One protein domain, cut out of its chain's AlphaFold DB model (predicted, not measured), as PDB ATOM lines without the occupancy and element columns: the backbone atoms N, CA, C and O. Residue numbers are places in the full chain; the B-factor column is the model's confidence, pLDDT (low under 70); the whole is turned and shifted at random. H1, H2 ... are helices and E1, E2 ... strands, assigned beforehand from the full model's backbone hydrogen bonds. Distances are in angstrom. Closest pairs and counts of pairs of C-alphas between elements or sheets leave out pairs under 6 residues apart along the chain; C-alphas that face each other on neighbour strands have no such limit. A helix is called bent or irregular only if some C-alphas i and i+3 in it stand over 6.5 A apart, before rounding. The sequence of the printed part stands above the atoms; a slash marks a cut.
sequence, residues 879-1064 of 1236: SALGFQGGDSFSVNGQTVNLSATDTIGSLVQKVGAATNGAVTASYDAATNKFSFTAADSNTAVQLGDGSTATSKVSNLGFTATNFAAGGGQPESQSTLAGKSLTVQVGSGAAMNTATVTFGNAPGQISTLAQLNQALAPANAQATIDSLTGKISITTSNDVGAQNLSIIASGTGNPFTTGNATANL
ATOM      1  N   SER A 879      97.560 -28.209 -32.710       80.25
ATOM      2  CA  SER A 879      97.984 -29.201 -33.700       80.25
ATOM      3  C   SER A 879      98.423 -28.576 -35.022       80.25
ATOM      4  O   SER A 879      99.296 -29.123 -35.690       80.25
ATOM      5  N   ALA A 880      97.883 -27.403 -35.377       73.19
ATOM      6  CA  ALA A 880      98.336 -26.630 -36.533       73.19
ATOM      7  C   ALA A 880      99.765 -26.080 -36.351       73.19
ATOM      8  O   ALA A 880     100.463 -25.855 -37.334       73.19
ATOM      9  N   LEU A 881     100.225 -25.931 -35.101       74.69
ATOM     10  CA  LEU A 881     101.597 -25.548 -34.740       74.69
ATOM     11  C   LEU A 881     102.496 -26.774 -34.466       74.69
ATOM     12  O   LEU A 881     103.594 -26.652 -33.928       74.69
ATOM     13  N   GLY A 882     102.039 -27.984 -34.815       79.62
ATOM     14  CA  GLY A 882     102.818 -29.223 -34.714       79.62
ATOM     15  C   GLY A 882     102.882 -29.857 -33.318       79.62
ATOM     16  O   GLY A 882     103.717 -30.745 -33.110       79.62
ATOM     17  N   PHE A 883     102.032 -29.415 -32.384       82.62
ATOM     18  CA  PHE A 883     101.832 -30.065 -31.083       82.62
ATOM     19  C   PHE A 883     100.855 -31.244 -31.185       82.62
ATOM     20  O   PHE A 883      99.944 -31.250 -32.012       82.62
ATOM     21  N   GLN A 884     101.014 -32.241 -30.322       83.19
ATOM     22  CA  GLN A 884     100.114 -33.387 -30.194       83.19
ATOM     23  C   GLN A 884      99.565 -33.491 -28.765       83.19
ATOM     24  O   GLN A 884     100.112 -32.925 -27.817       83.19
ATOM     25  N   GLY A 885      98.451 -34.208 -28.594       82.00
ATOM     26  CA  GLY A 885      97.903 -34.461 -27.261       82.00
ATOM     27  C   GLY A 885      98.879 -35.279 -26.414       82.00
ATOM     28  O   GLY A 885      99.265 -36.370 -26.822       82.00
ATOM     29  N   GLY A 886      99.250 -34.758 -25.242       79.44
ATOM     30  CA  GLY A 886     100.264 -35.351 -24.364       79.44
ATOM     31  C   GLY A 886     101.629 -34.658 -24.407       79.44
ATOM     32  O   GLY A 886     102.465 -34.959 -23.557       79.44
ATOM     33  N   ASP A 887     101.849 -33.715 -25.332       88.00
ATOM     34  CA  ASP A 887     103.060 -32.889 -25.347       88.00
ATOM     35  C   ASP A 887     103.141 -32.002 -24.090       88.00
ATOM     36  O   ASP A 887     102.129 -31.563 -23.529       88.00
ATOM     37  N   SER A 888     104.364 -31.696 -23.653       88.19
ATOM     38  CA  SER A 888     104.597 -30.738 -22.572       88.19
ATOM     39  C   SER A 888     105.882 -29.937 -22.762       88.19
ATOM     40  O   SER A 888     106.858 -30.381 -23.368       88.19
ATOM     41  N   PHE A 889     105.881 -28.731 -22.208       89.06
ATOM     42  CA  PHE A 889     107.065 -27.893 -22.040       89.06
ATOM     43  C   PHE A 889     107.042 -27.284 -20.641       89.06
ATOM     44  O   PHE A 889     106.045 -27.392 -19.928       89.06
ATOM     45  N   SER A 890     108.136 -26.666 -20.220       87.44
ATOM     46  CA  SER A 890     108.226 -25.999 -18.925       87.44
ATOM     47  C   SER A 890     108.481 -24.506 -19.077       87.44
ATOM     48  O   SER A 890     109.165 -24.078 -20.005       87.44
ATOM     49  N   VAL A 891     107.925 -23.723 -18.154       86.25
ATOM     50  CA  VAL A 891     108.168 -22.287 -18.001       86.25
ATOM     51  C   VAL A 891     108.608 -22.044 -16.560       86.25
ATOM     52  O   VAL A 891     107.866 -22.349 -15.631       86.25
ATOM     53  N   ASN A 892     109.828 -21.546 -16.351       80.75
ATOM     54  CA  ASN A 892     110.449 -21.368 -15.031       80.75
ATOM     55  C   ASN A 892     110.396 -22.631 -14.152       80.75
ATOM     56  O   ASN A 892     110.147 -22.555 -12.952       80.75
ATOM     57  N   GLY A 893     110.597 -23.807 -14.757       79.00
ATOM     58  CA  GLY A 893     110.533 -25.101 -14.067       79.00
ATOM     59  C   GLY A 893     109.115 -25.646 -13.844       79.00
ATOM     60  O   GLY A 893     108.971 -26.803 -13.456       79.00
ATOM     61  N   GLN A 894     108.068 -24.874 -14.151       85.94
ATOM     62  CA  GLN A 894     106.674 -25.310 -14.056       85.94
ATOM     63  C   GLN A 894     106.222 -25.967 -15.362       85.94
ATOM     64  O   GLN A 894     106.405 -25.396 -16.432       85.94
ATOM     65  N   THR A 895     105.617 -27.154 -15.294       88.62
ATOM     66  CA  THR A 895     105.202 -27.913 -16.490       88.62
ATOM     67  C   THR A 895     103.852 -27.435 -17.032       88.62
ATOM     68  O   THR A 895     102.874 -27.345 -16.292       88.62
ATOM     69  N   VAL A 896     103.784 -27.191 -18.340       89.81
ATOM     70  CA  VAL A 896     102.574 -26.878 -19.110       89.81
ATOM     71  C   VAL A 896     102.178 -28.117 -19.916       89.81
ATOM     72  O   VAL A 896     102.890 -28.515 -20.835       89.81
ATOM     73  N   ASN A 897     101.040 -28.729 -19.572       88.88
ATOM     74  CA  ASN A 897     100.537 -29.945 -20.221       88.88
ATOM     75  C   ASN A 897      99.526 -29.625 -21.330       88.88
ATOM     76  O   ASN A 897      98.518 -28.943 -21.089       88.88
ATOM     77  N   LEU A 898      99.758 -30.171 -22.521       88.12
ATOM     78  CA  LEU A 898      98.963 -29.898 -23.714       88.12
ATOM     79  C   LEU A 898      98.024 -31.062 -24.060       88.12
ATOM     80  O   LEU A 898      98.357 -32.238 -23.915       88.12
ATOM     81  N   SER A 899      96.816 -30.726 -24.510       85.06
ATOM     82  CA  SER A 899      95.779 -31.662 -24.948       85.06
ATOM     83  C   SER A 899      95.525 -31.529 -26.450       85.06
ATOM     84  O   SER A 899      95.740 -30.469 -27.031       85.06
ATOM     85  N   ALA A 900      95.014 -32.588 -27.087       79.31
ATOM     86  CA  ALA A 900      94.706 -32.573 -28.522       79.31
ATOM     87  C   ALA A 900      93.608 -31.559 -28.906       79.31
ATOM     88  O   ALA A 900      93.465 -31.220 -30.077       79.31
ATOM     89  N   THR A 901      92.831 -31.084 -27.930       82.06
ATOM     90  CA  THR A 901      91.749 -30.105 -28.112       82.06
ATOM     91  C   THR A 901      92.163 -28.676 -27.773       82.06
ATOM     92  O   THR A 901      91.335 -27.772 -27.850       82.06
ATOM     93  N   ASP A 902      93.411 -28.456 -27.358       87.31
ATOM     94  CA  ASP A 902      93.873 -27.120 -27.006       87.31
ATOM     95  C   ASP A 902      93.946 -26.225 -28.252       87.31
ATOM     96  O   ASP A 902      94.492 -26.592 -29.293       87.31
ATOM     97  N   THR A 903      93.427 -25.008 -28.132       89.88
ATOM     98  CA  THR A 903      93.662 -23.910 -29.075       89.88
ATOM     99  C   THR A 903      94.871 -23.074 -28.661       89.88
ATOM    100  O   THR A 903      95.287 -23.121 -27.498       89.88
ATOM    101  N   ILE A 904      95.396 -22.249 -29.570       87.44
ATOM    102  CA  ILE A 904      96.442 -21.253 -29.279       87.44
ATOM    103  C   ILE A 904      96.056 -20.400 -28.056       87.44
ATOM    104  O   ILE A 904      96.846 -20.253 -27.122       87.44
ATOM    105  N   GLY A 905      94.804 -19.933 -27.992       86.81
ATOM    106  CA  GLY A 905      94.297 -19.158 -26.858       86.81
ATOM    107  C   GLY A 905      94.201 -19.954 -25.550       86.81
ATOM    108  O   GLY A 905      94.377 -19.386 -24.471       86.81
ATOM    109  N   SER A 906      93.955 -21.264 -25.613       89.19
ATOM    110  CA  SER A 906      93.974 -22.124 -24.422       89.19
ATOM    111  C   SER A 906      95.400 -22.422 -23.939       89.19
ATOM    112  O   SER A 906      95.634 -22.456 -22.732       89.19
ATOM    113  N   LEU A 907      96.375 -22.546 -24.850       90.62
ATOM    114  CA  LEU A 907      97.789 -22.711 -24.504       90.62
ATOM    115  C   LEU A 907      98.322 -21.464 -23.793       90.62
ATOM    116  O   LEU A 907      98.957 -21.586 -22.745       90.62
ATOM    117  N   VAL A 908      97.983 -20.269 -24.294       91.31
ATOM    118  CA  VAL A 908      98.301 -18.990 -23.636       91.31
ATOM    119  C   VAL A 908      97.799 -18.962 -22.184       91.31
ATOM    120  O   VAL A 908      98.539 -18.591 -21.273       91.31
ATOM    121  N   GLN A 909      96.564 -19.413 -21.943       90.12
ATOM    122  CA  GLN A 909      95.989 -19.474 -20.595       90.12
ATOM    123  C   GLN A 909      96.665 -20.526 -19.708       90.12
ATOM    124  O   GLN A 909      96.908 -20.277 -18.526       90.12
ATOM    125  N   LYS A 910      97.015 -21.688 -20.269       92.06
ATOM    126  CA  LYS A 910      97.695 -22.763 -19.536       92.06
ATOM    127  C   LYS A 910      99.077 -22.358 -19.031       92.06
ATOM    128  O   LYS A 910      99.450 -22.776 -17.940       92.06
ATOM    129  N   VAL A 911      99.807 -21.518 -19.766       90.50
ATOM    130  CA  VAL A 911     101.086 -20.952 -19.302       90.50
ATOM    131  C   VAL A 911     100.887 -20.096 -18.049       90.50
ATOM    132  O   VAL A 911     101.587 -20.286 -17.052       90.50
ATOM    133  N   GLY A 912      99.900 -19.194 -18.073       86.56
ATOM    134  CA  GLY A 912      99.562 -18.366 -16.913       86.56
ATOM    135  C   GLY A 912      99.120 -19.208 -15.714       86.56
ATOM    136  O   GLY A 912      99.558 -18.965 -14.595       86.56
ATOM    137  N   ALA A 913      98.320 -20.252 -15.944       84.69
ATOM    138  CA  ALA A 913      97.876 -21.158 -14.888       84.69
ATOM    139  C   ALA A 913      99.030 -21.981 -14.282       84.69
ATOM    140  O   ALA A 913      99.148 -22.063 -13.061       84.69
ATOM    141  N   ALA A 914      99.908 -22.560 -15.108       86.81
ATOM    142  CA  ALA A 914     101.017 -23.403 -14.648       86.81
ATOM    143  C   ALA A 914     102.060 -22.628 -13.825       86.81
ATOM    144  O   ALA A 914     102.643 -23.167 -12.881       86.81
ATOM    145  N   THR A 915     102.279 -21.357 -14.167       86.12
ATOM    146  CA  THR A 915     103.217 -20.466 -13.465       86.12
ATOM    147  C   THR A 915     102.558 -19.642 -12.361       86.12
ATOM    148  O   THR A 915     103.215 -18.796 -11.757       86.12
ATOM    149  N   ASN A 916     101.269 -19.870 -12.082       84.62
ATOM    150  CA  ASN A 916     100.481 -19.100 -11.121       84.62
ATOM    151  C   ASN A 916     100.555 -17.577 -11.372       84.62
ATOM    152  O   ASN A 916     100.710 -16.778 -10.451       84.62
ATOM    153  N   GLY A 917     100.514 -17.189 -12.646       80.62
ATOM    154  CA  GLY A 917     100.585 -15.804 -13.098       80.62
ATOM    155  C   GLY A 917     101.989 -15.200 -13.119       80.62
ATOM    156  O   GLY A 917     102.125 -14.086 -13.609       80.62
ATOM    157  N   ALA A 918     103.030 -15.905 -12.654       76.56
ATOM    158  CA  ALA A 918     104.400 -15.384 -12.649       76.56
ATOM    159  C   ALA A 918     104.946 -15.135 -14.067       76.56
ATOM    160  O   ALA A 918     105.747 -14.221 -14.265       76.56
ATOM    161  N   VAL A 919     104.498 -15.919 -15.055       84.00
ATOM    162  CA  VAL A 919     104.774 -15.695 -16.477       84.00
ATOM    163  C   VAL A 919     103.486 -15.858 -17.280       84.00
ATOM    164  O   VAL A 919     102.817 -16.886 -17.238       84.00
ATOM    165  N   THR A 920     103.146 -14.836 -18.051       86.88
ATOM    166  CA  THR A 920     102.043 -14.850 -19.012       86.88
ATOM    167  C   THR A 920     102.576 -15.111 -20.416       86.88
ATOM    168  O   THR A 920     103.743 -14.848 -20.697       86.88
ATOM    169  N   ALA A 921     101.736 -15.637 -21.302       90.31
ATOM    170  CA  ALA A 921     102.066 -15.794 -22.713       90.31
ATOM    171  C   ALA A 921     101.157 -14.913 -23.577       90.31
ATOM    172  O   ALA A 921     100.039 -14.578 -23.192       90.31
ATOM    173  N   SER A 922     101.625 -14.566 -24.765       87.75
ATOM    174  CA  SER A 922     100.829 -14.022 -25.858       87.75
ATOM    175  C   SER A 922     101.248 -14.694 -27.162       87.75
ATOM    176  O   SER A 922     102.323 -15.288 -27.251       87.75
ATOM    177  N   TYR A 923     100.380 -14.627 -28.165       87.56
ATOM    178  CA  TYR A 923     100.642 -15.142 -29.503       87.56
ATOM    179  C   TYR A 923     100.473 -14.011 -30.511       87.56
ATOM    180  O   TYR A 923      99.444 -13.331 -30.501       87.56
ATOM    181  N   ASP A 924     101.479 -13.808 -31.354       82.50
ATOM    182  CA  ASP A 924     101.403 -12.888 -32.482       82.50
ATOM    183  C   ASP A 924     101.092 -13.671 -33.763       82.50
ATOM    184  O   ASP A 924     101.935 -14.403 -34.287       82.50
ATOM    185  N   ALA A 925      99.866 -13.498 -34.265       72.50
ATOM    186  CA  ALA A 925      99.375 -14.143 -35.480       72.50
ATOM    187  C   ALA A 925     100.134 -13.704 -36.742       72.50
ATOM    188  O   ALA A 925     100.287 -14.495 -37.666       72.50
ATOM    189  N   ALA A 926     100.686 -12.484 -36.768       72.31
ATOM    190  CA  ALA A 926     101.407 -11.987 -37.937       72.31
ATOM    191  C   ALA A 926     102.788 -12.643 -38.093       72.31
ATOM    192  O   ALA A 926     103.281 -12.806 -39.210       72.31
ATOM    193  N   THR A 927     103.427 -13.003 -36.976       71.31
ATOM    194  CA  THR A 927     104.780 -13.580 -36.966       71.31
ATOM    195  C   THR A 927     104.814 -15.070 -36.627       71.31
ATOM    196  O   THR A 927     105.881 -15.676 -36.719       71.31
ATOM    197  N   ASN A 928     103.669 -15.673 -36.281       74.50
ATOM    198  CA  ASN A 928     103.535 -17.053 -35.802       74.50
ATOM    199  C   ASN A 928     104.479 -17.386 -34.637       74.50
ATOM    200  O   ASN A 928     105.038 -18.482 -34.561       74.50
ATOM    201  N   LYS A 929     104.688 -16.425 -33.733       82.75
ATOM    202  CA  LYS A 929     105.586 -16.567 -32.582       82.75
ATOM    203  C   LYS A 929     104.829 -16.337 -31.284       82.75
ATOM    204  O   LYS A 929     104.002 -15.429 -31.177       82.75
ATOM    205  N   PHE A 930     105.138 -17.155 -30.282       88.25
ATOM    206  CA  PHE A 930     104.732 -16.860 -28.917       88.25
ATOM    207  C   PHE A 930     105.695 -15.849 -28.299       88.25
ATOM    208  O   PHE A 930     106.884 -15.815 -28.614       88.25
ATOM    209  N   SER A 931     105.176 -15.054 -27.376       86.06
ATOM    210  CA  SER A 931     105.959 -14.207 -26.489       86.06
ATOM    211  C   SER A 931     105.581 -14.537 -25.059       86.06
ATOM    212  O   SER A 931     104.407 -14.704 -24.740       86.06
ATOM    213  N   PHE A 932     106.564 -14.588 -24.174       87.25
ATOM    214  CA  PHE A 932     106.336 -14.768 -22.749       87.25
ATOM    215  C   PHE A 932     106.677 -13.469 -22.022       87.25
ATOM    216  O   PHE A 932     107.663 -12.808 -22.335       87.25
ATOM    217  N   THR A 933     105.849 -13.073 -21.065       82.62
ATOM    218  CA  THR A 933     106.027 -11.847 -20.285       82.62
ATOM    219  C   THR A 933     105.903 -12.192 -18.817       82.62
ATOM    220  O   THR A 933     104.860 -12.667 -18.365       82.62
ATOM    221  N   ALA A 934     106.977 -11.976 -18.072       75.38
ATOM    222  CA  ALA A 934     106.958 -12.162 -16.636       75.38
ATOM    223  C   ALA A 934     106.104 -11.082 -15.943       75.38
ATOM    224  O   ALA A 934     105.965  -9.972 -16.456       75.38
ATOM    225  N   ALA A 935     105.522 -11.408 -14.789       72.75
ATOM    226  CA  ALA A 935     104.647 -10.505 -14.033       72.75
ATOM    227  C   ALA A 935     105.371  -9.265 -13.484       72.75
ATOM    228  O   ALA A 935     104.753  -8.232 -13.223       72.75
ATOM    229  N   ASP A 936     106.684  -9.373 -13.301       55.78
ATOM    230  CA  ASP A 936     107.550  -8.289 -12.880       55.78
ATOM    231  C   ASP A 936     108.830  -8.263 -13.721       55.78
ATOM    232  O   ASP A 936     109.189  -9.216 -14.416       55.78
ATOM    233  N   SER A 937     109.535  -7.137 -13.654       51.91
ATOM    234  CA  SER A 937     110.790  -6.933 -14.372       51.91
ATOM    235  C   SER A 937     111.942  -7.797 -13.855       51.91
ATOM    236  O   SER A 937     112.984  -7.822 -14.497       51.91
ATOM    237  N   ASN A 938     111.771  -8.479 -12.717       50.78
ATOM    238  CA  ASN A 938     112.817  -9.211 -11.997       50.78
ATOM    239  C   ASN A 938     112.729 -10.732 -12.207       50.78
ATOM    240  O   ASN A 938     113.662 -11.474 -11.897       50.78
ATOM    241  N   THR A 939     111.619 -11.213 -12.753       59.44
ATOM    242  CA  THR A 939     111.373 -12.623 -13.020       59.44
ATOM    243  C   THR A 939     111.874 -12.958 -14.422       59.44
ATOM    244  O   THR A 939     111.371 -12.457 -15.431       59.44
ATOM    245  N   ALA A 940     112.928 -13.774 -14.498       65.19
ATOM    246  CA  ALA A 940     113.424 -14.303 -15.769       65.19
ATOM    247  C   ALA A 940     112.379 -15.232 -16.384       65.19
ATOM    248  O   ALA A 940     111.692 -15.934 -15.647       65.19
ATOM    249  N   VAL A 941     112.278 -15.269 -17.711       75.75
ATOM    250  CA  VAL A 941     111.547 -16.334 -18.399       75.75
ATOM    251  C   VAL A 941     112.555 -17.400 -18.813       75.75
ATOM    252  O   VAL A 941     113.533 -17.120 -19.503       75.75
ATOM    253  N   GLN A 942     112.326 -18.633 -18.384       78.50
ATOM    254  CA  GLN A 942     113.079 -19.814 -18.779       78.50
ATOM    255  C   GLN A 942     112.109 -20.795 -19.413       78.50
ATOM    256  O   GLN A 942     111.128 -21.181 -18.781       78.50
ATOM    257  N   LEU A 943     112.373 -21.193 -20.647       84.00
ATOM    258  CA  LEU A 943     111.621 -22.236 -21.327       84.00
ATOM    259  C   LEU A 943     112.450 -23.509 -21.273       84.00
ATOM    260  O   LEU A 943     113.645 -23.466 -21.518       84.00
ATOM    261  N   GLY A 944     111.846 -24.640 -20.954       81.56
ATOM    262  CA  GLY A 944     112.539 -25.923 -20.980       81.56
ATOM    263  C   GLY A 944     111.719 -26.949 -21.727       81.56
ATOM    264  O   GLY A 944     110.492 -26.967 -21.616       81.56
ATOM    265  N   ASP A 945     112.386 -27.824 -22.461       78.06
ATOM    266  CA  ASP A 945     111.730 -28.996 -23.019       78.06
ATOM    267  C   ASP A 945     111.233 -29.891 -21.868       78.06
ATOM    268  O   ASP A 945     111.963 -30.157 -20.913       78.06
ATOM    269  N   GLY A 946     109.947 -30.262 -21.894       71.31
ATOM    270  CA  GLY A 946     109.286 -30.972 -20.795       71.31
ATOM    271  C   GLY A 946     109.807 -32.400 -20.577       71.31
ATOM    272  O   GLY A 946     110.622 -32.918 -21.333       71.31
ATOM    273  N   SER A 947     109.292 -33.075 -19.544       58.66
ATOM    274  CA  SER A 947     109.756 -34.407 -19.104       58.66
ATOM    275  C   SER A 947     109.259 -35.593 -19.962       58.66
ATOM    276  O   SER A 947     109.474 -36.746 -19.586       58.66
ATOM    277  N   THR A 948     108.564 -35.353 -21.078       54.44
ATOM    278  CA  THR A 948     107.924 -36.396 -21.914       54.44
ATOM    279  C   THR A 948     108.424 -36.350 -23.366       54.44
ATOM    280  O   THR A 948     108.994 -35.352 -23.784       54.44
ATOM    281  N   ALA A 949     108.248 -37.446 -24.120       49.28
ATOM    282  CA  ALA A 949     109.028 -37.837 -25.311       49.28
ATOM    283  C   ALA A 949     108.947 -36.936 -26.566       49.28
ATOM    284  O   ALA A 949     109.540 -37.262 -27.595       49.28
ATOM    285  N   THR A 950     108.261 -35.802 -26.506       60.38
ATOM    286  CA  THR A 950     108.145 -34.841 -27.605       60.38
ATOM    287  C   THR A 950     108.385 -33.435 -27.065       60.38
ATOM    288  O   THR A 950     107.467 -32.682 -26.760       60.38
ATOM    289  N   SER A 951     109.666 -33.100 -26.934       66.94
ATOM    290  CA  SER A 951     110.211 -31.758 -26.696       66.94
ATOM    291  C   SER A 951     109.862 -30.812 -27.859       66.94
ATOM    292  O   SER A 951     110.152 -31.134 -29.013       66.94
ATOM    293  N   LYS A 952     109.192 -29.679 -27.586       76.44
ATOM    294  CA  LYS A 952     108.567 -28.808 -28.609       76.44
ATOM    295  C   LYS A 952     108.743 -27.302 -28.359       76.44
ATOM    296  O   LYS A 952     107.976 -26.513 -28.911       76.44
ATOM    297  N   VAL A 953     109.732 -26.859 -27.573       83.94
ATOM    298  CA  VAL A 953     109.969 -25.407 -27.377       83.94
ATOM    299  C   VAL A 953     110.233 -24.687 -28.713       83.94
ATOM    300  O   VAL A 953     109.783 -23.559 -28.910       83.94
ATOM    301  N   SER A 954     110.838 -25.371 -29.689       81.31
ATOM    302  CA  SER A 954     111.021 -24.866 -31.058       81.31
ATOM    303  C   SER A 954     109.714 -24.548 -31.789       81.31
ATOM    304  O   SER A 954     109.654 -23.569 -32.533       81.31
ATOM    305  N   ASN A 955     108.644 -25.305 -31.537       84.25
ATOM    306  CA  ASN A 955     107.323 -25.065 -32.121       84.25
ATOM    307  C   ASN A 955     106.629 -23.826 -31.530       84.25
ATOM    308  O   ASN A 955     105.673 -23.326 -32.116       84.25
ATOM    309  N   LEU A 956     107.113 -23.306 -30.395       83.44
ATOM    310  CA  LEU A 956     106.679 -22.019 -29.844       83.44
ATOM    311  C   LEU A 956     107.369 -20.825 -30.538       83.44
ATOM    312  O   LEU A 956     107.065 -19.672 -30.229       83.44
ATOM    313  N   GLY A 957     108.300 -21.088 -31.463       79.69
ATOM    314  CA  GLY A 957     109.083 -20.071 -32.168       79.69
ATOM    315  C   GLY A 957     110.391 -19.685 -31.469       79.69
ATOM    316  O   GLY A 957     110.971 -18.654 -31.812       79.69
ATOM    317  N   PHE A 958     110.861 -20.490 -30.507       78.12
ATOM    318  CA  PHE A 958     112.055 -20.216 -29.704       78.12
ATOM    319  C   PHE A 958     113.185 -21.206 -29.986       78.12
ATOM    320  O   PHE A 958     112.998 -22.418 -29.938       78.12
ATOM    321  N   THR A 959     114.386 -20.690 -30.237       67.88
ATOM    322  CA  THR A 959     115.618 -21.489 -30.385       67.88
ATOM    323  C   THR A 959     116.484 -21.485 -29.123       67.88
ATOM    324  O   THR A 959     117.370 -22.323 -28.986       67.88
ATOM    325  N   ALA A 960     116.221 -20.556 -28.200       66.00
ATOM    326  CA  ALA A 960     116.877 -20.431 -26.905       66.00
ATOM    327  C   ALA A 960     115.894 -20.727 -25.764       66.00
ATOM    328  O   ALA A 960     114.680 -20.642 -25.926       66.00
ATOM    329  N   THR A 961     116.433 -21.055 -24.596       68.94
ATOM    330  CA  THR A 961     115.673 -21.474 -23.407       68.94
ATOM    331  C   THR A 961     115.793 -20.494 -22.239       68.94
ATOM    332  O   THR A 961     115.121 -20.654 -21.224       68.94
ATOM    333  N   ASN A 962     116.641 -19.464 -22.353       69.75
ATOM    334  CA  ASN A 962     117.011 -18.575 -21.251       69.75
ATOM    335  C   ASN A 962     116.949 -17.108 -21.695       69.75
ATOM    336  O   ASN A 962     117.758 -16.670 -22.516       69.75
ATOM    337  N   PHE A 963     116.014 -16.350 -21.121       69.19
ATOM    338  CA  PHE A 963     115.741 -14.962 -21.498       69.19
ATOM    339  C   PHE A 963     116.022 -13.995 -20.340       69.19
ATOM    340  O   PHE A 963     115.992 -14.384 -19.168       69.19
ATOM    341  N   ALA A 964     116.340 -12.741 -20.671       57.09
ATOM    342  CA  ALA A 964     116.568 -11.679 -19.686       57.09
ATOM    343  C   ALA A 964     115.284 -11.391 -18.883       57.09
ATOM    344  O   ALA A 964     114.185 -11.516 -19.418       57.09
ATOM    345  N   ALA A 965     115.363 -11.002 -17.603       54.28
ATOM    346  CA  ALA A 965     114.107 -10.766 -16.875       54.28
ATOM    347  C   ALA A 965     113.298  -9.573 -17.385       54.28
ATOM    348  O   ALA A 965     113.825  -8.606 -17.938       54.28
ATOM    349  N   GLY A 966     111.981  -9.709 -17.222       54.94
ATOM    350  CA  GLY A 966     110.988  -8.828 -17.822       54.94
ATOM    351  C   GLY A 966     110.728  -9.087 -19.312       54.94
ATOM    352  O   GLY A 966     109.787  -8.512 -19.852       54.94
ATOM    353  N   GLY A 967     111.495  -9.964 -19.980       56.78
ATOM    354  CA  GLY A 967     111.309 -10.311 -21.389       56.78
ATOM    355  C   GLY A 967     111.407 -11.814 -21.661       56.78
ATOM    356  O   GLY A 967     112.357 -12.475 -21.277       56.78
ATOM    357  N   GLY A 968     110.431 -12.367 -22.372       60.06
ATOM    358  CA  GLY A 968     110.461 -13.713 -22.955       60.06
ATOM    359  C   GLY A 968     110.150 -13.651 -24.448       60.06
ATOM    360  O   GLY A 968     109.380 -14.452 -24.973       60.06
ATOM    361  N   GLN A 969     110.692 -12.628 -25.113       62.88
ATOM    362  CA  GLN A 969     110.660 -12.499 -26.566       62.88
ATOM    363  C   GLN A 969     111.756 -13.392 -27.171       62.88
ATOM    364  O   GLN A 969     112.848 -13.438 -26.598       62.88
ATOM    365  N   PRO A 970     111.526 -14.042 -28.329       53.28
ATOM    366  CA  PRO A 970     112.479 -14.973 -28.950       53.28
ATOM    367  C   PRO A 970     113.916 -14.455 -29.124       53.28
ATOM    368  O   PRO A 970     114.851 -15.249 -29.137       53.28
ATOM    369  N   GLU A 971     114.100 -13.132 -29.170       55.31
ATOM    370  CA  GLU A 971     115.389 -12.462 -29.393       55.31
ATOM    371  C   GLU A 971     115.982 -11.778 -28.134       55.31
ATOM    372  O   GLU A 971     117.010 -11.108 -28.215       55.31
ATOM    373  N   SER A 972     115.362 -11.913 -26.953       57.53
ATOM    374  CA  SER A 972     115.779 -11.230 -25.708       57.53
ATOM    375  C   SER A 972     116.666 -12.116 -24.816       57.53
ATOM    376  O   SER A 972     116.317 -12.453 -23.682       57.53
ATOM    377  N   GLN A 973     117.818 -12.547 -25.337       64.31
ATOM    378  CA  GLN A 973     118.759 -13.372 -24.568       64.31
ATOM    379  C   GLN A 973     119.533 -12.564 -23.516       64.31
ATOM    380  O   GLN A 973     119.894 -11.405 -23.723       64.31
ATOM    381  N   SER A 974     119.847 -13.220 -22.396       70.69
ATOM    382  CA  SER A 974     120.793 -12.709 -21.398       70.69
ATOM    383  C   SER A 974     122.179 -12.476 -22.010       70.69
ATOM    384  O   SER A 974     122.704 -13.335 -22.718       70.69
ATOM    385  N   THR A 975     122.821 -11.353 -21.683       72.94
ATOM    386  CA  THR A 975     124.146 -10.979 -22.212       72.94
ATOM    387  C   THR A 975     125.274 -11.933 -21.802       72.94
ATOM    388  O   THR A 975     126.289 -12.007 -22.494       72.94
ATOM    389  N   LEU A 976     125.105 -12.682 -20.705       83.31
ATOM    390  CA  LEU A 976     126.061 -13.696 -20.248       83.31
ATOM    391  C   LEU A 976     125.713 -15.109 -20.731       83.31
ATOM    392  O   LEU A 976     126.610 -15.943 -20.786       83.31
ATOM    393  N   ALA A 977     124.464 -15.406 -21.097       81.69
ATOM    394  CA  ALA A 977     124.063 -16.776 -21.431       81.69
ATOM    395  C   ALA A 977     124.859 -17.348 -22.620       81.69
ATOM    396  O   ALA A 977     125.045 -16.704 -23.654       81.69
ATOM    397  N   GLY A 978     125.372 -18.569 -22.445       78.81
ATOM    398  CA  GLY A 978     126.191 -19.272 -23.433       78.81
ATOM    399  C   GLY A 978     127.581 -18.667 -23.661       78.81
ATOM    400  O   GLY A 978     128.322 -19.158 -24.510       78.81
ATOM    401  N   LYS A 979     127.959 -17.609 -22.933       88.81
ATOM    402  CA  LYS A 979     129.296 -17.013 -23.013       88.81
ATOM    403  C   LYS A 979     130.251 -17.749 -22.085       88.81
ATOM    404  O   LYS A 979     129.879 -18.150 -20.980       88.81
ATOM    405  N   SER A 980     131.499 -17.881 -22.521       91.44
ATOM    406  CA  SER A 980     132.550 -18.503 -21.719       91.44
ATOM    407  C   SER A 980     133.541 -17.461 -21.217       91.44
ATOM    408  O   SER A 980     133.855 -16.487 -21.905       91.44
ATOM    409  N   LEU A 981     134.039 -17.686 -20.008       94.56
ATOM    410  CA  LEU A 981     135.039 -16.867 -19.347       94.56
ATOM    411  C   LEU A 981     136.149 -17.787 -18.850       94.56
ATOM    412  O   LEU A 981     135.911 -18.669 -18.028       94.56
ATOM    413  N   THR A 982     137.360 -17.579 -19.350       94.94
ATOM    414  CA  THR A 982     138.554 -18.224 -18.806       94.94
ATOM    415  C   THR A 982     139.285 -17.223 -17.932       94.94
ATOM    416  O   THR A 982     139.647 -16.141 -18.391       94.94
ATOM    417  N   VAL A 983     139.482 -17.578 -16.670       94.38
ATOM    418  CA  VAL A 983     140.205 -16.789 -15.679       94.38
ATOM    419  C   VAL A 983     141.506 -17.496 -15.370       94.38
ATOM    420  O   VAL A 983     141.506 -18.682 -15.037       94.38
ATOM    421  N   GLN A 984     142.613 -16.771 -15.474       91.94
ATOM    422  CA  GLN A 984     143.929 -17.305 -15.166       91.94
ATOM    423  C   GLN A 984     144.653 -16.381 -14.192       91.94
ATOM    424  O   GLN A 984     144.691 -15.170 -14.405       91.94
ATOM    425  N   VAL A 985     145.242 -16.943 -13.138       89.00
ATOM    426  CA  VAL A 985     145.998 -16.189 -12.127       89.00
ATOM    427  C   VAL A 985     147.414 -16.743 -12.023       89.00
ATOM    428  O   VAL A 985     147.607 -17.957 -11.923       89.00
ATOM    429  N   GLY A 986     148.401 -15.845 -12.034       82.31
ATOM    430  CA  GLY A 986     149.829 -16.166 -11.958       82.31
ATOM    431  C   GLY A 986     150.584 -15.896 -13.264       82.31
ATOM    432  O   GLY A 986     150.133 -15.137 -14.121       82.31
ATOM    433  N   SER A 987     151.760 -16.509 -13.427       72.62
ATOM    434  CA  SER A 987     152.594 -16.370 -14.629       72.62
ATOM    435  C   SER A 987     153.300 -17.680 -15.007       72.62
ATOM    436  O   SER A 987     153.581 -18.528 -14.158       72.62
ATOM    437  N   GLY A 988     153.584 -17.853 -16.304       68.31
ATOM    438  CA  GLY A 988     154.323 -19.004 -16.834       68.31
ATOM    439  C   GLY A 988     153.655 -20.360 -16.557       68.31
ATOM    440  O   GLY A 988     152.434 -20.476 -16.552       68.31
ATOM    441  N   ALA A 989     154.464 -21.394 -16.305       60.28
ATOM    442  CA  ALA A 989     153.988 -22.756 -16.025       60.28
ATOM    443  C   ALA A 989     153.223 -22.902 -14.690       60.28
ATOM    444  O   ALA A 989     152.650 -23.955 -14.428       60.28
ATOM    445  N   ALA A 990     153.206 -21.860 -13.850       68.44
ATOM    446  CA  ALA A 990     152.510 -21.830 -12.565       68.44
ATOM    447  C   ALA A 990     151.141 -21.115 -12.629       68.44
ATOM    448  O   ALA A 990     150.572 -20.798 -11.584       68.44
ATOM    449  N   MET A 991     150.612 -20.827 -13.829       80.88
ATOM    450  CA  MET A 991     149.285 -20.220 -13.989       80.88
ATOM    451  C   MET A 991     148.167 -21.200 -13.632       80.88
ATOM    452  O   MET A 991     147.993 -22.231 -14.281       80.88
ATOM    453  N   ASN A 992     147.340 -20.826 -12.660       88.12
ATOM    454  CA  ASN A 992     146.108 -21.549 -12.368       88.12
ATOM    455  C   ASN A 992     145.004 -21.040 -13.289       88.12
ATOM    456  O   ASN A 992     144.839 -19.832 -13.424       88.12
ATOM    457  N   THR A 993     144.260 -21.946 -13.919       90.94
ATOM    458  CA  THR A 993     143.234 -21.615 -14.917       90.94
ATOM    459  C   THR A 993     141.889 -22.208 -14.516       90.94
ATOM    460  O   THR A 993     141.814 -23.372 -14.133       90.94
ATOM    461  N   ALA A 994     140.821 -21.427 -14.661       94.12
ATOM    462  CA  ALA A 994     139.440 -21.877 -14.563       94.12
ATOM    463  C   ALA A 994     138.682 -21.389 -15.792       94.12
ATOM    464  O   ALA A 994     138.749 -20.213 -16.135       94.12
ATOM    465  N   THR A 995     137.957 -22.288 -16.449       93.88
ATOM    466  CA  THR A 995     137.068 -21.940 -17.561       93.88
ATOM    467  C   THR A 995     135.640 -22.185 -17.125       93.88
ATOM    468  O   THR A 995     135.316 -23.275 -16.659       93.88
ATOM    469  N   VAL A 996     134.788 -21.179 -17.280       94.06
ATOM    470  CA  VAL A 996     133.365 -21.261 -16.957       94.06
ATOM    471  C   VAL A 996     132.535 -20.922 -18.181       94.06
ATOM    472  O   VAL A 996     132.948 -20.118 -19.013       94.06
ATOM    473  N   THR A 997     131.354 -21.524 -18.280       92.56
ATOM    474  CA  THR A 997     130.325 -21.128 -19.245       92.56
ATOM    475  C   THR A 997     129.085 -20.726 -18.471       92.56
ATOM    476  O   THR A 997     128.631 -21.458 -17.591       92.56
ATOM    477  N   PHE A 998     128.566 -19.543 -18.765       89.00
ATOM    478  CA  PHE A 998     127.405 -18.998 -18.080       89.00
ATOM    479  C   PHE A 998     126.111 -19.548 -18.684       89.00
ATOM    480  O   PHE A 998     125.961 -19.618 -19.904       89.00
ATOM    481  N   GLY A 999     125.170 -19.927 -17.825       83.56
ATOM    482  CA  GLY A 999     123.875 -20.492 -18.204       83.56
ATOM    483  C   GLY A 999     123.334 -21.449 -17.140       83.56
ATOM    484  O   GLY A 999     123.909 -21.569 -16.058       83.56
ATOM    485  N   ASN A1000     122.212 -22.108 -17.430       70.06
ATOM    486  CA  ASN A1000     121.482 -22.941 -16.465       70.06
ATOM    487  C   ASN A1000     121.596 -24.449 -16.733       70.06
ATOM    488  O   ASN A1000     121.075 -25.237 -15.944       70.06
ATOM    489  N   ALA A1001     122.235 -24.872 -17.830       71.31
ATOM    490  CA  ALA A1001     122.392 -26.299 -18.106       71.31
ATOM    491  C   ALA A1001     123.341 -26.958 -17.083       71.31
ATOM    492  O   ALA A1001     124.174 -26.271 -16.483       71.31
ATOM    493  N   PRO A1002     123.278 -28.289 -16.891       70.12
ATOM    494  CA  PRO A1002     124.231 -28.997 -16.043       70.12
ATOM    495  C   PRO A1002     125.684 -28.656 -16.420       70.12
ATOM    496  O   PRO A1002     126.074 -28.766 -17.581       70.12
ATOM    497  N   GLY A1003     126.477 -28.211 -15.442       76.19
ATOM    498  CA  GLY A1003     127.863 -27.767 -15.652       76.19
ATOM    499  C   GLY A1003     128.033 -26.294 -16.057       76.19
ATOM    500  O   GLY A1003     129.169 -25.845 -16.203       76.19
ATOM    501  N   GLN A1004     126.945 -25.531 -16.206       88.00
ATOM    502  CA  GLN A1004     126.972 -24.083 -16.439       88.00
ATOM    503  C   GLN A1004     126.728 -23.289 -15.145       88.00
ATOM    504  O   GLN A1004     126.269 -23.822 -14.133       88.00
ATOM    505  N   ILE A1005     127.084 -22.004 -15.177       89.62
ATOM    506  CA  ILE A1005     127.084 -21.109 -14.019       89.62
ATOM    507  C   ILE A1005     126.001 -20.038 -14.168       89.62
ATOM    508  O   ILE A1005     126.036 -19.251 -15.113       89.62
ATOM    509  N   SER A1006     125.089 -19.940 -13.198       85.25
ATOM    510  CA  SER A1006     124.043 -18.906 -13.180       85.25
ATOM    511  C   SER A1006     124.030 -18.066 -11.902       85.25
ATOM    512  O   SER A1006     123.322 -17.068 -11.846       85.25
ATOM    513  N   THR A1007     124.804 -18.424 -10.875       88.50
ATOM    514  CA  THR A1007     124.840 -17.720  -9.580       88.50
ATOM    515  C   THR A1007     126.261 -17.312  -9.191       88.50
ATOM    516  O   THR A1007     127.237 -17.939  -9.609       88.50
ATOM    517  N   LEU A1008     126.397 -16.289  -8.341       92.44
ATOM    518  CA  LEU A1008     127.696 -15.847  -7.825       92.44
ATOM    519  C   LEU A1008     128.388 -16.941  -7.008       92.44
ATOM    520  O   LEU A1008     129.608 -17.068  -7.062       92.44
ATOM    521  N   ALA A1009     127.619 -17.752  -6.278       93.44
ATOM    522  CA  ALA A1009     128.152 -18.866  -5.499       93.44
ATOM    523  C   ALA A1009     128.786 -19.935  -6.403       93.44
ATOM    524  O   ALA A1009     129.918 -20.348  -6.162       93.44
ATOM    525  N   GLN A1010     128.091 -20.326  -7.475       94.50
ATOM    526  CA  GLN A1010     128.624 -21.254  -8.476       94.50
ATOM    527  C   GLN A1010     129.846 -20.666  -9.192       94.50
ATOM    528  O   GLN A1010     130.834 -21.370  -9.380       94.50
ATOM    529  N   LEU A1011     129.814 -19.372  -9.541       95.44
ATOM    530  CA  LEU A1011     130.957 -18.698 -10.158       95.44
ATOM    531  C   LEU A1011     132.171 -18.725  -9.227       95.44
ATOM    532  O   LEU A1011     133.248 -19.139  -9.635       95.44
ATOM    533  N   ASN A1012     131.996 -18.359  -7.959       95.69
ATOM    534  CA  ASN A1012     133.069 -18.390  -6.968       95.69
ATOM    535  C   ASN A1012     133.609 -19.797  -6.711       95.69
ATOM    536  O   ASN A1012     134.817 -19.967  -6.575       95.69
ATOM    537  N   GLN A1013     132.743 -20.810  -6.697       94.81
ATOM    538  CA  GLN A1013     133.172 -22.202  -6.596       94.81
ATOM    539  C   GLN A1013     134.013 -22.620  -7.809       94.81
ATOM    540  O   GLN A1013     135.063 -23.238  -7.639       94.81
ATOM    541  N   ALA A1014     133.591 -22.255  -9.020       94.31
ATOM    542  CA  ALA A1014     134.299 -22.593 -10.249       94.31
ATOM    543  C   ALA A1014     135.614 -21.808 -10.428       94.31
ATOM    544  O   ALA A1014     136.542 -22.310 -11.058       94.31
ATOM    545  N   LEU A1015     135.717 -20.603  -9.859       94.00
ATOM    546  CA  LEU A1015     136.922 -19.765  -9.897       94.00
ATOM    547  C   LEU A1015     137.932 -20.069  -8.783       94.00
ATOM    548  O   LEU A1015     139.102 -19.697  -8.910       94.00
ATOM    549  N   ALA A1016     137.523 -20.766  -7.720       91.25
ATOM    550  CA  ALA A1016     138.402 -21.105  -6.605       91.25
ATOM    551  C   ALA A1016     139.690 -21.849  -7.031       91.25
ATOM    552  O   ALA A1016     140.756 -21.454  -6.556       91.25
ATOM    553  N   PRO A1017     139.669 -22.835  -7.961       89.56
ATOM    554  CA  PRO A1017     140.888 -23.491  -8.447       89.56
ATOM    555  C   PRO A1017     141.846 -22.546  -9.182       89.56
ATOM    556  O   PRO A1017     143.057 -22.740  -9.127       89.56
ATOM    557  N   ALA A1018     141.325 -21.499  -9.834       89.88
ATOM    558  CA  ALA A1018     142.143 -20.451 -10.444       89.88
ATOM    559  C   ALA A1018     142.681 -19.443  -9.426       89.88
ATOM    560  O   ALA A1018     143.438 -18.565  -9.807       89.88
ATOM    561  N   ASN A1019     142.312 -19.546  -8.147       89.44
ATOM    562  CA  ASN A1019     142.575 -18.534  -7.130       89.44
ATOM    563  C   ASN A1019     142.027 -17.142  -7.482       89.44
ATOM    564  O   ASN A1019     142.672 -16.116  -7.248       89.44
ATOM    565  N   ALA A1020     140.811 -17.101  -8.020       91.56
ATOM    566  CA  ALA A1020     140.059 -15.873  -8.223       91.56
ATOM    567  C   ALA A1020     138.748 -15.907  -7.430       91.56
ATOM    568  O   ALA A1020     138.245 -16.971  -7.068       91.56
ATOM    569  N   GLN A1021     138.201 -14.732  -7.150       92.94
ATOM    570  CA  GLN A1021     136.884 -14.557  -6.561       92.94
ATOM    571  C   GLN A1021     136.143 -13.462  -7.326       92.94
ATOM    572  O   GLN A1021     136.697 -12.413  -7.640       92.94
ATOM    573  N   ALA A1022     134.886 -13.727  -7.632       95.44
ATOM    574  CA  ALA A1022     133.933 -12.795  -8.178       95.44
ATOM    575  C   ALA A1022     133.140 -12.109  -7.059       95.44
ATOM    576  O   ALA A1022     132.654 -12.752  -6.122       95.44
ATOM    577  N   THR A1023     132.918 -10.814  -7.212       94.81
ATOM    578  CA  THR A1023     131.879 -10.059  -6.512       94.81
ATOM    579  C   THR A1023     130.936  -9.452  -7.537       94.81
ATOM    580  O   THR A1023     131.288  -9.313  -8.708       94.81
ATOM    581  N   ILE A1024     129.723  -9.111  -7.115       91.19
ATOM    582  CA  ILE A1024     128.781  -8.372  -7.950       91.19
ATOM    583  C   ILE A1024     128.395  -7.082  -7.243       91.19
ATOM    584  O   ILE A1024     128.045  -7.092  -6.062       91.19
ATOM    585  N   ASP A1025     128.471  -5.971  -7.965       85.38
ATOM    586  CA  ASP A1025     127.912  -4.707  -7.516       85.38
ATOM    587  C   ASP A1025     126.389  -4.771  -7.661       85.38
ATOM    588  O   ASP A1025     125.857  -4.799  -8.769       85.38
ATOM    589  N   SER A1026     125.678  -4.775  -6.536       70.25
ATOM    590  CA  SER A1026     124.215  -4.836  -6.507       70.25
ATOM    591  C   SER A1026     123.517  -3.639  -7.171       70.25
ATOM    592  O   SER A1026     122.324  -3.732  -7.442       70.25
ATOM    593  N   LEU A1027     124.218  -2.519  -7.408       65.38
ATOM    594  CA  LEU A1027     123.656  -1.311  -8.026       65.38
ATOM    595  C   LEU A1027     123.777  -1.322  -9.546       65.38
ATOM    596  O   LEU A1027     122.894  -0.828 -10.234       65.38
ATOM    597  N   THR A1028     124.895  -1.818 -10.073       76.12
ATOM    598  CA  THR A1028     125.201  -1.770 -11.514       76.12
ATOM    599  C   THR A1028     125.161  -3.146 -12.178       76.12
ATOM    600  O   THR A1028     125.281  -3.254 -13.401       76.12
ATOM    601  N   GLY A1029     125.051  -4.204 -11.371       81.06
ATOM    602  CA  GLY A1029     125.185  -5.601 -11.772       81.06
ATOM    603  C   GLY A1029     126.585  -5.979 -12.259       81.06
ATOM    604  O   GLY A1029     126.794  -7.112 -12.683       81.06
ATOM    605  N   LYS A1030     127.562  -5.062 -12.218       90.00
ATOM    606  CA  LYS A1030     128.931  -5.337 -12.668       90.00
ATOM    607  C   LYS A1030     129.542  -6.449 -11.834       90.00
ATOM    608  O   LYS A1030     129.558  -6.376 -10.605       90.00
ATOM    609  N   ILE A1031     130.101  -7.444 -12.506       93.19
ATOM    610  CA  ILE A1031     130.830  -8.529 -11.868       93.19
ATOM    611  C   ILE A1031     132.310  -8.155 -11.866       93.19
ATOM    612  O   ILE A1031     132.898  -7.921 -12.922       93.19
ATOM    613  N   SER A1032     132.911  -8.099 -10.682       94.25
ATOM    614  CA  SER A1032     134.343  -7.859 -10.507       94.25
ATOM    615  C   SER A1032     135.032  -9.170 -10.158       94.25
ATOM    616  O   SER A1032     134.708  -9.780  -9.144       94.25
ATOM    617  N   ILE A1033     135.969  -9.614 -10.989       94.31
ATOM    618  CA  ILE A1033     136.839 -10.757 -10.715       94.31
ATOM    619  C   ILE A1033     138.136 -10.223 -10.125       94.31
ATOM    620  O   ILE A1033     138.860  -9.496 -10.800       94.31
ATOM    621  N   THR A1034     138.439 -10.604  -8.894       91.44
ATOM    622  CA  THR A1034     139.647 -10.213  -8.170       91.44
ATOM    623  C   THR A1034     140.443 -11.457  -7.793       91.44
ATOM    624  O   THR A1034     139.874 -12.505  -7.490       91.44
ATOM    625  N   THR A1035     141.772 -11.371  -7.797       89.44
ATOM    626  CA  THR A1035     142.620 -12.468  -7.307       89.44
ATOM    627  C   THR A1035     142.327 -12.752  -5.830       89.44
ATOM    628  O   THR A1035     142.285 -11.848  -4.995       89.44
ATOM    629  N   SER A1036     142.061 -14.013  -5.486       80.56
ATOM    630  CA  SER A1036     141.698 -14.412  -4.121       80.56
ATOM    631  C   SER A1036     142.917 -14.823  -3.305       80.56
ATOM    632  O   SER A1036     143.000 -14.489  -2.121       80.56
ATOM    633  N   ASN A1037     143.904 -15.461  -3.935       68.94
ATOM    634  CA  ASN A1037     145.172 -15.767  -3.292       68.94
ATOM    635  C   ASN A1037     146.108 -14.546  -3.267       68.94
ATOM    636  O   ASN A1037     145.873 -13.527  -3.920       68.94
ATOM    637  N   ASP A1038     147.165 -14.654  -2.465       66.44
ATOM    638  CA  ASP A1038     148.312 -13.747  -2.548       66.44
ATOM    639  C   ASP A1038     149.383 -14.301  -3.511       66.44
ATOM    640  O   ASP A1038     150.167 -13.528  -4.043       66.44
ATOM    641  N   VAL A1039     149.368 -15.614  -3.793       52.19
ATOM    642  CA  VAL A1039     150.376 -16.321  -4.607       52.19
ATOM    643  C   VAL A1039     150.164 -16.079  -6.101       52.19
ATOM    644  O   VAL A1039     149.278 -16.668  -6.715       52.19
ATOM    645  N   GLY A1040     150.982 -15.224  -6.715       57.50
ATOM    646  CA  GLY A1040     150.812 -14.874  -8.134       57.50
ATOM    647  C   GLY A1040     149.687 -13.866  -8.397       57.50
ATOM    648  O   GLY A1040     149.309 -13.650  -9.550       57.50
ATOM    649  N   ALA A1041     149.212 -13.188  -7.343       58.94
ATOM    650  CA  ALA A1041     148.167 -12.162  -7.385       58.94
ATOM    651  C   ALA A1041     148.491 -10.969  -8.302       58.94
ATOM    652  O   ALA A1041     147.614 -10.149  -8.570       58.94
ATOM    653  N   GLN A1042     149.738 -10.879  -8.778       69.12
ATOM    654  CA  GLN A1042     150.222  -9.829  -9.662       69.12
ATOM    655  C   GLN A1042     149.572  -9.830 -11.035       69.12
ATOM    656  O   GLN A1042     149.554  -8.766 -11.634       69.12
ATOM    657  N   ASN A1043     149.081 -10.965 -11.544       82.25
ATOM    658  CA  ASN A1043     148.564 -11.023 -12.907       82.25
ATOM    659  C   ASN A1043     147.273 -11.843 -12.977       82.25
ATOM    660  O   ASN A1043     147.267 -13.046 -12.715       82.25
ATOM    661  N   LEU A1044     146.190 -11.162 -13.335       90.19
ATOM    662  CA  LEU A1044     144.884 -11.721 -13.643       90.19
ATOM    663  C   LEU A1044     144.689 -11.625 -15.156       90.19
ATOM    664  O   LEU A1044     144.623 -10.531 -15.705       90.19
ATOM    665  N   SER A1045     144.588 -12.759 -15.836       91.56
ATOM    666  CA  SER A1045     144.230 -12.831 -17.251       91.56
ATOM    667  C   SER A1045     142.765 -13.226 -17.376       91.56
ATOM    668  O   SER A1045     142.339 -14.232 -16.801       91.56
ATOM    669  N   ILE A1046     142.002 -12.441 -18.129       94.06
ATOM    670  CA  ILE A1046     140.628 -12.742 -18.507       94.06
ATOM    671  C   ILE A1046     140.592 -13.009 -20.005       94.06
ATOM    672  O   ILE A1046     141.020 -12.172 -20.796       94.06
ATOM    673  N   ILE A1047     140.046 -14.156 -20.398       94.25
ATOM    674  CA  ILE A1047     139.763 -14.490 -21.793       94.25
ATOM    675  C   ILE A1047     138.259 -14.712 -21.915       94.25
ATOM    676  O   ILE A1047     137.714 -15.736 -21.494       94.25
ATOM    677  N   ALA A1048     137.588 -13.714 -22.471       93.56
ATOM    678  CA  ALA A1048     136.158 -13.692 -22.700       93.56
ATOM    679  C   ALA A1048     135.854 -14.181 -24.124       93.56
ATOM    680  O   ALA A1048     136.380 -13.649 -25.101       93.56
ATOM    681  N   SER A1049     135.013 -15.209 -24.245       87.38
ATOM    682  CA  SER A1049     134.621 -15.805 -25.530       87.38
ATOM    683  C   SER A1049     133.131 -15.590 -25.817       87.38
ATOM    684  O   SER A1049     132.307 -15.587 -24.899       87.38
ATOM    685  N   GLY A1050     132.789 -15.431 -27.099       81.12
ATOM    686  CA  GLY A1050     131.431 -15.170 -27.590       81.12
ATOM    687  C   GLY A1050     131.161 -13.686 -27.880       81.12
ATOM    688  O   GLY A1050     131.576 -12.804 -27.136       81.12
ATOM    689  N   THR A1051     130.451 -13.397 -28.973       77.06
ATOM    690  CA  THR A1051     130.102 -12.027 -29.402       77.06
ATOM    691  C   THR A1051     129.310 -11.277 -28.327       77.06
ATOM    692  O   THR A1051     128.372 -11.835 -27.761       77.06
ATOM    693  N   GLY A1052     129.679 -10.027 -28.031       78.25
ATOM    694  CA  GLY A1052     128.991  -9.205 -27.024       78.25
ATOM    695  C   GLY A1052     129.221  -9.627 -25.567       78.25
ATOM    696  O   GLY A1052     128.412  -9.276 -24.714       78.25
ATOM    697  N   ASN A1053     130.286 -10.389 -25.272       88.00
ATOM    698  CA  ASN A1053     130.620 -10.774 -23.900       88.00
ATOM    699  C   ASN A1053     130.841  -9.519 -23.015       88.00
ATOM    700  O   ASN A1053     131.601  -8.633 -23.411       88.00
ATOM    701  N   PRO A1054     130.205  -9.431 -21.830       88.31
ATOM    702  CA  PRO A1054     130.362  -8.306 -20.903       88.31
ATOM    703  C   PRO A1054     131.770  -8.140 -20.336       88.31
ATOM    704  O   PRO A1054     132.130  -7.051 -19.894       88.31
ATOM    705  N   PHE A1055     132.571  -9.203 -20.310       91.88
ATOM    706  CA  PHE A1055     133.969  -9.122 -19.914       91.88
ATOM    707  C   PHE A1055     134.850  -8.782 -21.110       91.88
ATOM    708  O   PHE A1055     134.703  -9.340 -22.196       91.88
ATOM    709  N   THR A1056     135.815  -7.895 -20.891       89.12
ATOM    710  CA  THR A1056     136.862  -7.615 -21.868       89.12
ATOM    711  C   THR A1056     138.003  -8.618 -21.699       89.12
ATOM    712  O   THR A1056     138.487  -8.854 -20.592       89.12
ATOM    713  N   THR A1057     138.437  -9.225 -22.805       92.88
ATOM    714  CA  THR A1057     139.660 -10.037 -22.814       92.88
ATOM    715  C   THR A1057     140.860  -9.132 -22.565       92.88
ATOM    716  O   THR A1057     141.039  -8.139 -23.271       92.88
ATOM    717  N   GLY A1058     141.683  -9.466 -21.577       90.06
ATOM    718  CA  GLY A1058     142.838  -8.660 -21.212       90.06
ATOM    719  C   GLY A1058     143.496  -9.094 -19.910       90.06
ATOM    720  O   GLY A1058     143.037 -10.005 -19.220       90.06
ATOM    721  N   ASN A1059     144.589  -8.411 -19.580       87.94
ATOM    722  CA  ASN A1059     145.366  -8.641 -18.371       87.94
ATOM    723  C   ASN A1059     145.169  -7.477 -17.397       87.94
ATOM    724  O   ASN A1059     145.241  -6.314 -17.786       87.94
ATOM    725  N   ALA A1060     144.950  -7.797 -16.127       87.44
ATOM    726  CA  ALA A1060     144.942  -6.853 -15.024       87.44
ATOM    727  C   ALA A1060     146.075  -7.206 -14.063       87.44
ATOM    728  O   ALA A1060     146.257  -8.374 -13.714       87.44
ATOM    729  N   THR A1061     146.817  -6.200 -13.609       84.12
ATOM    730  CA  THR A1061     147.912  -6.392 -12.659       84.12
ATOM    731  C   THR A1061     147.593  -5.813 -11.289       84.12
ATOM    732  O   THR A1061     146.900  -4.800 -11.186       84.12
ATOM    733  N   ALA A1062     148.089  -6.445 -10.225       81.50
ATOM    734  CA  ALA A1062     147.983  -5.882  -8.879       81.50
ATOM    735  C   ALA A1062     148.906  -4.667  -8.749       81.50
ATOM    736  O   ALA A1062     149.972  -4.625  -9.364       81.50
ATOM    737  N   ASN A1063     148.514  -3.697  -7.925       80.69
ATOM    738  CA  ASN A1063     149.354  -2.539  -7.658       80.69
ATOM    739  C   ASN A1063     150.259  -2.825  -6.455       80.69
ATOM    740  O   ASN A1063     149.773  -3.099  -5.353       80.69
ATOM    741  N   LEU A1064     151.573  -2.762  -6.669       77.06
ATOM    742  CA  LEU A1064     152.580  -2.885  -5.618       77.06
ATOM    743  C   LEU A1064     153.023  -1.484  -5.203       77.06
ATOM    744  O   LEU A1064     153.394  -0.678  -6.055       77.06
TER     745      LEU A1064
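This is residues 879 to 1064 of the 1236 residues of an uncharacterized protein of Methylobacterium sp. NI91 (UniProt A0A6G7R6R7). Two lobes stand end to end, joined by a winding stretch, residues 957 to 979, with no named element. In one lobe H3 and the hairpin E8 and E9 cover one face of a four-stranded sheet; in the other H1 packs on both a three-stranded sheet and the hairpin E3 and E4, with short H2 near E4 and E5. The 186 printed residues include E1 E2 H1 E3 E4 E5 H2 E6 E7 H3 E8 E9 E10 E11 along the chain; 82 residues are in these elements, under half, and the class is mixed. The antiparallel sheets have the orders E7 E6 E10 E11, E2 E1 E5, E3 E4 and E8 E9. The whole is a loose rod spanning 69 by 34 by 27 A, with a radius of gyration of the C-alphas of 20.6 A.

The largest sheet holds E7, residues 992 to 997, E6, 980 to 985, E10, 1043 to 1049, and E11, 1058 to 1061. N 983 and O 994 are 2.8 A apart, N 982 and O 1047 2.8 A, and N 1044 and O 1060 2.8 A. H3, residues 1008 to 1018, is on this sheet in two layers, a helix on one face, over E7 at a height of 9.0 A. It runs along the strands, 13 degrees from E7 on the local plane; their closest C-alphas are Asn 992 and Ala 1018, 4.5 A. E8, residues 1020 to 1024, and E9, 1031 to 1035, form a hairpin, with N 1021 and O 1034 2.8 A apart. Their sheet and the largest make a sandwich, two sheets face to face, 9.6 A centre to centre. E2, residues 894 to 897, E1, 888 to 891, and E5, 943 to 945, form another sheet, antiparallel; N 891 and O 894 are 2.8 A apart, N 890 and O 944 2.8 A. H1, residues 904 to 914, is on it in two layers, over E2 at a height of 9.5 A. The hairpin E3, residues 919 to 924, and E4, 929 to 934, has N 920 and O 933 2.8 A apart; the closest C-alphas of H1 and E3 are Gly 912 and Thr 920, 4.8 A. H2, residues 953 to 956, only grazes the sheet E2 E1 E5. Within hydrogen-bond range are 6 of 7 O i to N i+4 pairs in H1 and 5 of 7 in H3; H2 is too short for one.

E1 begins at C-alpha 888 (104.597, -30.738, -22.572), and E11 ends at C-alpha 1061 (147.912, -6.392, -12.659). E10 is 19.4 A long, E7 17.2 A, H1 15.5 A and H3 15.4 A. H3 is only just irregular: C-alphas 1014 and 1017 are 6.9 A apart.

The two C-alphas farthest apart are those of Thr 901 and Leu 1064, 70.3 A. The printed part has no cut, and the link H2 to E6 is long. Mean pLDDT of the printed part is 80.7; 35 residues are under 70, among them 959 to 973.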